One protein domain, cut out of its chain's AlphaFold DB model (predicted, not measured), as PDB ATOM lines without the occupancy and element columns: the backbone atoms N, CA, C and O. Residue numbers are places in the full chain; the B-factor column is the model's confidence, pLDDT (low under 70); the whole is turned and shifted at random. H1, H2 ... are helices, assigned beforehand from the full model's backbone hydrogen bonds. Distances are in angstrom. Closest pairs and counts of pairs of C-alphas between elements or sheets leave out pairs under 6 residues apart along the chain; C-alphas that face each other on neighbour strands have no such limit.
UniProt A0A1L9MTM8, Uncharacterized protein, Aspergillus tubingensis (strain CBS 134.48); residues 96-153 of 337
ATOM      1  N   GLN A  96     116.570 253.515 104.169       66.88
ATOM      2  CA  GLN A  96     116.666 254.287 105.417       66.88
ATOM      3  C   GLN A  96     116.885 253.394 106.643       66.88
ATOM      4  O   GLN A  96     117.597 253.778 107.569       66.88
ATOM      5  N   ASN A  97     116.329 252.179 106.623       69.56
ATOM      6  CA  ASN A  97     116.468 251.210 107.709       69.56
ATOM      7  C   ASN A  97     117.634 250.223 107.496       69.56
ATOM      8  O   ASN A  97     117.826 249.299 108.285       69.56
ATOM      9  N   TYR A  98     118.416 250.393 106.425       80.62
ATOM     10  CA  TYR A  98     119.554 249.536 106.128       80.62
ATOM     11  C   TYR A  98     120.790 249.974 106.930       80.62
ATOM     12  O   TYR A  98     121.270 251.108 106.824       80.62
ATOM     13  N   THR A  99     121.311 249.076 107.768       84.69
ATOM     14  CA  THR A  99     122.405 249.377 108.709       84.69
ATOM     15  C   THR A  99     123.664 248.551 108.481       84.69
ATOM     16  O   THR A  99     124.716 248.939 108.981       84.69
ATOM     17  N   LEU A 100     123.602 247.472 107.693       84.50
ATOM     18  CA  LEU A 100     124.715 246.525 107.555       84.50
ATOM     19  C   LEU A 100     125.986 247.172 106.986       84.50
ATOM     20  O   LEU A 100     127.070 246.912 107.497       84.50
ATOM     21  N   CYS A 101     125.869 248.068 105.999       86.62
ATOM     22  CA  CYS A 101     127.035 248.793 105.479       86.62
ATOM     23  C   CYS A 101     127.652 249.716 106.541       86.62
ATOM     24  O   CYS A 101     128.865 249.736 106.724       86.62
ATOM     25  N   ARG A 102     126.824 250.431 107.315       82.69
ATOM     26  CA  ARG A 102     127.312 251.275 108.419       82.69
ATOM     27  C   ARG A 102     127.973 250.458 109.526       82.69
ATOM     28  O   ARG A 102     128.983 250.889 110.063       82.69
ATOM     29  N   GLN A 103     127.437 249.282 109.838       84.38
ATOM     30  CA  GLN A 103     128.036 248.357 110.801       84.38
ATOM     31  C   GLN A 103     129.388 247.826 110.308       84.38
ATOM     32  O   GLN A 103     130.333 247.769 111.090       84.38
ATOM     33  N   ALA A 104     129.500 247.496 109.019       84.12
ATOM     34  CA  ALA A 104     130.755 247.072 108.406       84.12
ATOM     35  C   ALA A 104     131.815 248.182 108.433       84.12
ATOM     36  O   ALA A 104     132.937 247.950 108.876       84.12
ATOM     37  N   MET A 105     131.448 249.403 108.029       82.38
ATOM     38  CA  MET A 105     132.348 250.562 108.065       82.38
ATOM     39  C   MET A 105     132.810 250.873 109.493       82.38
ATOM     40  O   MET A 105     134.001 251.060 109.718       82.38
ATOM     41  N   ALA A 106     131.904 250.818 110.475       83.56
ATOM     42  CA  ALA A 106     132.250 251.015 111.881       83.56
ATOM     43  C   ALA A 106     133.198 249.930 112.423       83.56
ATOM     44  O   ALA A 106     134.123 250.250 113.163       83.56
ATOM     45  N   TYR A 107     133.009 248.660 112.038       83.62
ATOM     46  CA  TYR A 107     133.874 247.558 112.476       83.62
ATOM     47  C   TYR A 107     135.327 247.732 112.012       83.62
ATOM     48  O   TYR A 107     136.255 247.468 112.774       83.62
ATOM     49  N   TYR A 108     135.524 248.216 110.785       82.06
ATOM     50  CA  TYR A 108     136.850 248.503 110.230       82.06
ATOM     51  C   TYR A 108     137.326 249.936 110.473       82.06
ATOM     52  O   TYR A 108     138.337 250.348 109.912       82.06
ATOM     53  N   ASN A 109     136.618 250.679 111.327       82.00
ATOM     54  CA  ASN A 109     136.967 252.039 111.719       82.00
ATOM     55  C   ASN A 109     137.066 253.018 110.526       82.00
ATOM     56  O   ASN A 109     137.891 253.929 110.534       82.00
ATOM     57  N   ILE A 110     136.218 252.810 109.512       80.75
ATOM     58  CA  ILE A 110     136.073 253.651 108.320       80.75
ATOM     59  C   ILE A 110     134.996 254.698 108.606       80.75
ATOM     60  O   ILE A 110     133.833 254.359 108.858       80.75
ATOM     61  N   SER A 111     135.370 255.970 108.555       75.94
ATOM     62  CA  SER A 111     134.424 257.079 108.677       75.94
ATOM     63  C   SER A 111     133.567 257.193 107.410       75.94
ATOM     64  O   SER A 111     133.996 256.826 106.320       75.94
ATOM     65  N   ALA A 112     132.339 257.710 107.519       62.56
ATOM     66  CA  ALA A 112     131.444 257.871 106.361       62.56
ATOM     67  C   ALA A 112     131.960 258.897 105.324       62.56
ATOM     68  O   ALA A 112     131.473 258.946 104.194       62.56
ATOM     69  N   ASP A 113     132.918 259.721 105.735       57.56
ATOM     70  CA  ASP A 113     133.645 260.736 104.981       57.56
ATOM     71  C   ASP A 113     135.077 260.311 104.609       57.56
ATOM     72  O   ASP A 113     135.708 260.978 103.787       57.56
ATOM     73  N   ASP A 114     135.569 259.194 105.155       63.56
ATOM     74  CA  ASP A 114     136.900 258.673 104.849       63.56
ATOM     75  C   ASP A 114     136.895 257.854 103.556       63.56
ATOM     76  O   ASP A 114     136.043 256.999 103.304       63.56
ATOM     77  N   SER A 115     137.913 258.082 102.730       73.12
ATOM     78  CA  SER A 115     138.209 257.212 101.597       73.12
ATOM     79  C   SER A 115     138.752 255.867 102.085       73.12
ATOM     80  O   SER A 115     139.660 255.843 102.915       73.12
ATOM     81  N   LEU A 116     138.255 254.758 101.519       82.12
ATOM     82  CA  LEU A 116     138.812 253.418 101.743       82.12
ATOM     83  C   LEU A 116     140.335 253.437 101.552       82.12
ATOM     84  O   LEU A 116     140.833 253.994 100.569       82.12
ATOM     85  N   THR A 117     141.078 252.822 102.473       81.81
ATOM     86  CA  THR A 117     142.540 252.769 102.359       81.81
ATOM     87  C   THR A 117     142.952 251.900 101.169       81.81
ATOM     88  O   THR A 117     142.206 251.025 100.717       81.81
ATOM     89  N   SER A 118     144.164 252.106 100.644       79.25
ATOM     90  CA  SER A 118     144.674 251.298  99.527       79.25
ATOM     91  C   SER A 118     144.698 249.799  99.842       79.25
ATOM     92  O   SER A 118     144.431 249.001  98.952       79.25
ATOM     93  N   GLU A 119     144.931 249.411 101.097       81.25
ATOM     94  CA  GLU A 119     144.919 248.007 101.532       81.25
ATOM     95  C   GLU A 119     143.528 247.380 101.387       81.25
ATOM     96  O   GLU A 119     143.390 246.269 100.876       81.25
ATOM     97  N   MET A 120     142.486 248.134 101.746       79.44
ATOM     98  CA  MET A 120     141.087 247.718 101.633       79.44
ATOM     99  C   MET A 120     140.661 247.592 100.175       79.44
ATOM    100  O   MET A 120     140.036 246.605  99.802       79.44
ATOM    101  N   LEU A 121     141.075 248.549  99.342       82.75
ATOM    102  CA  LEU A 121     140.813 248.542  97.902       82.75
ATOM    103  C   LEU A 121     141.525 247.392  97.172       82.75
ATOM    104  O   LEU A 121     141.036 246.926  96.146       82.75
ATOM    105  N   THR A 122     142.668 246.923  97.681       82.50
ATOM    106  CA  THR A 122     143.406 245.783  97.100       82.50
ATOM    107  C   THR A 122     142.986 244.418  97.651       82.50
ATOM    108  O   THR A 122     143.350 243.389  97.079       82.50
ATOM    109  N   ASN A 123     142.215 244.373  98.741       85.25
ATOM    110  CA  ASN A 123     141.764 243.125  99.346       85.25
ATOM    111  C   ASN A 123     140.484 242.626  98.656       85.25
ATOM    112  O   ASN A 123     139.384 243.101  98.933       85.25
ATOM    113  N   ASN A 124     140.630 241.630  97.778       88.44
ATOM    114  CA  ASN A 124     139.518 241.077  96.998       88.44
ATOM    115  C   ASN A 124     138.367 240.551  97.874       88.44
ATOM    116  O   ASN A 124     137.206 240.779  97.556       88.44
ATOM    117  N   ALA A 125     138.675 239.890  98.997       87.25
ATOM    118  CA  ALA A 125     137.651 239.355  99.897       87.25
ATOM    119  C   ALA A 125     136.859 240.472 100.591       87.25
ATOM    120  O   ALA A 125     135.646 240.362 100.754       87.25
ATOM    121  N   PHE A 126     137.539 241.559 100.972       87.19
ATOM    122  CA  PHE A 126     136.892 242.741 101.533       87.19
ATOM    123  C   PHE A 126     136.013 243.445 100.498       87.19
ATOM    124  O   PHE A 126     134.866 243.761 100.799       87.19
ATOM    125  N   MET A 127     136.526 243.656  99.284       84.88
ATOM    126  CA  MET A 127     135.804 244.368  98.227       84.88
ATOM    127  C   MET A 127     134.564 243.613  97.739       84.88
ATOM    128  O   MET A 127     133.531 244.237  97.535       84.88
ATOM    129  N   GLU A 128     134.611 242.282  97.626       87.62
ATOM    130  CA  GLU A 128     133.425 241.481  97.278       87.62
ATOM    131  C   GLU A 128     132.306 241.617  98.325       87.62
ATOM    132  O   GLU A 128     131.125 241.735  97.986       87.62
ATOM    133  N   GLU A 129     132.670 241.641  99.609       85.94
ATOM    134  CA  GLU A 129     131.715 241.788 100.707       85.94
ATOM    135  C   GLU A 129     131.227 243.241 100.854       85.94
ATOM    136  O   GLU A 129     130.048 243.488 101.129       85.94
ATOM    137  N   TYR A 130     132.108 244.212 100.603       86.19
ATOM    138  CA  TYR A 130     131.766 245.627 100.514       86.19
ATOM    139  C   TYR A 130     130.785 245.884  99.368       86.19
ATOM    140  O   TYR A 130     129.772 246.538  99.581       86.19
ATOM    141  N   ASP A 131     130.994 245.314  98.185       87.88
ATOM    142  CA  ASP A 131     130.068 245.472  97.063       87.88
ATOM    143  C   ASP A 131     128.709 244.829  97.370       87.88
ATOM    144  O   ASP A 131     127.662 245.429  97.123       87.88
ATOM    145  N   ARG A 132     128.702 243.646  97.998       87.50
ATOM    146  CA  ARG A 132     127.465 242.964  98.412       87.50
ATOM    147  C   ARG A 132     126.627 243.799  99.384       87.50
ATOM    148  O   ARG A 132     125.397 243.755  99.319       87.50
ATOM    149  N   VAL A 133     127.273 244.482 100.328       85.00
ATOM    150  CA  VAL A 133     126.613 245.129 101.475       85.00
ATOM    151  C   VAL A 133     126.452 246.638 101.274       85.00
ATOM    152  O   VAL A 133     125.429 247.206 101.635       85.00
ATOM    153  N   CYS A 134     127.433 247.313 100.692       86.25
ATOM    154  CA  CYS A 134     127.465 248.767 100.547       86.25
ATOM    155  C   CYS A 134     127.044 249.259  99.154       86.25
ATOM    156  O   CYS A 134     126.498 250.360  99.058       86.25
ATOM    157  N   LEU A 135     127.209 248.464  98.088       85.62
ATOM    158  CA  LEU A 135     126.720 248.810  96.747       85.62
ATOM    159  C   LEU A 135     125.362 248.157  96.472       85.62
ATOM    160  O   LEU A 135     125.234 247.161  95.762       85.62
ATOM    161  N   LEU A 136     124.318 248.750  97.050       82.00
ATOM    162  CA  LEU A 136     122.958 248.231  96.937       82.00
ATOM    163  C   LEU A 136     122.426 248.315  95.500       82.00
ATOM    164  O   LEU A 136     122.103 249.390  94.991       82.00
ATOM    165  N   ASP A 137     122.242 247.154  94.878       81.44
ATOM    166  CA  ASP A 137     121.445 247.004  93.665       81.44
ATOM    167  C   ASP A 137     119.954 246.957  94.032       81.44
ATOM    168  O   ASP A 137     119.405 245.910  94.374       81.44
ATOM    169  N   LEU A 138     119.285 248.106  93.941       75.94
ATOM    170  CA  LEU A 138     117.862 248.268  94.268       75.94
ATOM    171  C   LEU A 138     116.903 247.536  93.305       75.94
ATOM    172  O   LEU A 138     115.687 247.593  93.491       75.94
ATOM    173  N   SER A 139     117.422 246.851  92.277       78.31
ATOM    174  CA  SER A 139     116.642 245.902  91.469       78.31
ATOM    175  C   SER A 139     116.520 244.512  92.116       78.31
ATOM    176  O   SER A 139     115.747 243.675  91.643       78.31
ATOM    177  N   LYS A 140     117.249 244.269  93.215       76.50
ATOM    178  CA  LYS A 140     117.287 243.016  93.975       76.50
ATOM    179  C   LYS A 140     116.854 243.238  95.433       76.50
ATOM    180  O   LYS A 140     116.904 244.364  95.928       76.50
ATOM    181  N   PRO A 141     116.412 242.181  96.142       76.25
ATOM    182  CA  PRO A 141     116.139 242.275  97.574       76.25
ATOM    183  C   PRO A 141     117.397 242.677  98.356       76.25
ATOM    184  O   PRO A 141     118.502 242.243  98.029       76.25
ATOM    185  N   LEU A 142     117.209 243.483  99.408       78.62
ATOM    186  CA  LEU A 142     118.303 243.948 100.258       78.62
ATOM    187  C   LEU A 142     119.035 242.771 100.928       78.62
ATOM    188  O   LEU A 142     118.393 241.789 101.319       78.62
ATOM    189  N   PRO A 143     120.360 242.877 101.127       80.00
ATOM    190  CA  PRO A 143     121.117 241.861 101.842       80.00
ATOM    191  C   PRO A 143     120.619 241.735 103.284       80.00
ATOM    192  O   PRO A 143     120.527 242.729 103.999       80.00
ATOM    193  N   THR A 144     120.340 240.511 103.729       83.00
ATOM    194  CA  THR A 144     119.947 240.217 105.120       83.00
ATOM    195  C   THR A 144     121.070 239.574 105.929       83.00
ATOM    196  O   THR A 144     121.026 239.563 107.156       83.00
ATOM    197  N   GLN A 145     122.090 239.045 105.250       82.44
ATOM    198  CA  GLN A 145     123.253 238.442 105.887       82.44
ATOM    199  C   GLN A 145     124.238 239.520 106.346       82.44
ATOM    200  O   GLN A 145     124.630 240.379 105.547       82.44
ATOM    201  N   ALA A 146     124.644 239.432 107.617       83.81
ATOM    202  CA  ALA A 146     125.637 240.306 108.233       83.81
ATOM    203  C   ALA A 146     126.972 240.292 107.473       83.81
ATOM    204  O   ALA A 146     127.285 239.323 106.782       83.81
ATOM    205  N   PHE A 147     127.737 241.375 107.602       86.00
ATOM    206  CA  PHE A 147     129.059 241.495 106.992       86.00
ATOM    207  C   PHE A 147     130.021 240.458 107.586       86.00
ATOM    208  O   PHE A 147     130.061 240.275 108.806       86.00
ATOM    209  N   ASN A 148     130.815 239.792 106.747       86.25
ATOM    210  CA  ASN A 148     131.848 238.872 107.214       86.25
ATOM    211  C   ASN A 148     133.032 239.621 107.853       86.25
ATOM    212  O   ASN A 148     134.011 239.964 107.195       86.25
ATOM    213  N   THR A 149     132.975 239.815 109.169       84.69
ATOM    214  CA  THR A 149     134.027 240.488 109.950       84.69
ATOM    215  C   THR A 149     135.310 239.669 110.115       84.69
ATOM    216  O   THR A 149     136.266 240.141 110.720       84.69
ATOM    217  N   SER A 150     135.365 238.437 109.596       87.06
ATOM    218  CA  SER A 150     136.572 237.596 109.665       87.06
ATOM    219  C   SER A 150     137.624 237.982 108.617       87.06
ATOM    220  O   SER A 150     138.720 237.421 108.608       87.06
ATOM    221  N   ILE A 151     137.304 238.918 107.715       84.44
ATOM    222  CA  ILE A 151     138.225 239.389 106.679       84.44
ATOM    223  C   ILE A 151     139.299 240.251 107.347       84.44
ATOM    224  O   ILE A 151     139.030 241.347 107.838       84.44
ATOM    225  N   SER A 152     140.524 239.731 107.385       81.75
ATOM    226  CA  SER A 152     141.684 240.439 107.926       81.75
ATOM    227  C   SER A 152     142.228 241.423 106.889       81.75
ATOM    228  O   SER A 152     142.572 241.023 105.778       81.75
ATOM    229  N   LEU A 153     142.313 242.702 107.257       73.06
ATOM    230  CA  LEU A 153     142.848 243.783 106.414       73.06
ATOM    231  C   LEU A 153     144.349 244.039 106.626       73.06
ATOM    232  O   LEU A 153     144.912 244.931 106.005       73.06
TER     233      LEU A 153
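What this domain is: This is residues 96 to 153 of the 337 residues of an uncharacterized protein of Aspergillus tubingensis (strain CBS 134.48) (UniProt A0A1L9MTM8). What shape does the printed part make? Two helices, H1 and H3, make a V, with short H2 at the start of H3; the unnamed stretch 135 to 153 runs out to Ser 139 and folds back. What is it made of? The 58 printed residues are all helix by class, H1, H2, H3 in order, with under half, 24, in named elements. The whole is compact, radius of gyration of the C-alphas 11.2 A, spanning 30 by 22 by 18 A.

Where its parts are: Where does H1 lie? Residues 100 to 107, 10.4 A, from C-alpha 100 at (124.715, 246.525, 107.555). And the others? H2 is residues 118 to 122, 6.2 A; H3 is residues 124 to 134, 14.7 A, ending at C-alpha 134 (127.465, 248.767, 100.547).

How they stand to each other: How does H1 meet H3? They touch, closest C-alphas Cys 101 and Cys 134 at 5.0 A, opposite ways at a steep tilt of 50 degrees. And H2? It touches H3 only at the corner, only just, with 3 pairs of C-alphas within 8 A, the closest Met 120 and Phe 126, 6.5 A; H1 and H2 are apart. Are the backbones helical? In H1, H2 and H3 every O i to N i+4 pair is within hydrogen-bond range.

The domain as a whole: How large is it? The farthest C-alphas, Ser 139 and Ser 152, are 30.5 A apart. Any cut or long link? The printed part has no cut; link H1 to H2 is short, H2 to H3 tight. Where is pLDDT under 70? At residues 96 to 97 and 112 to 114.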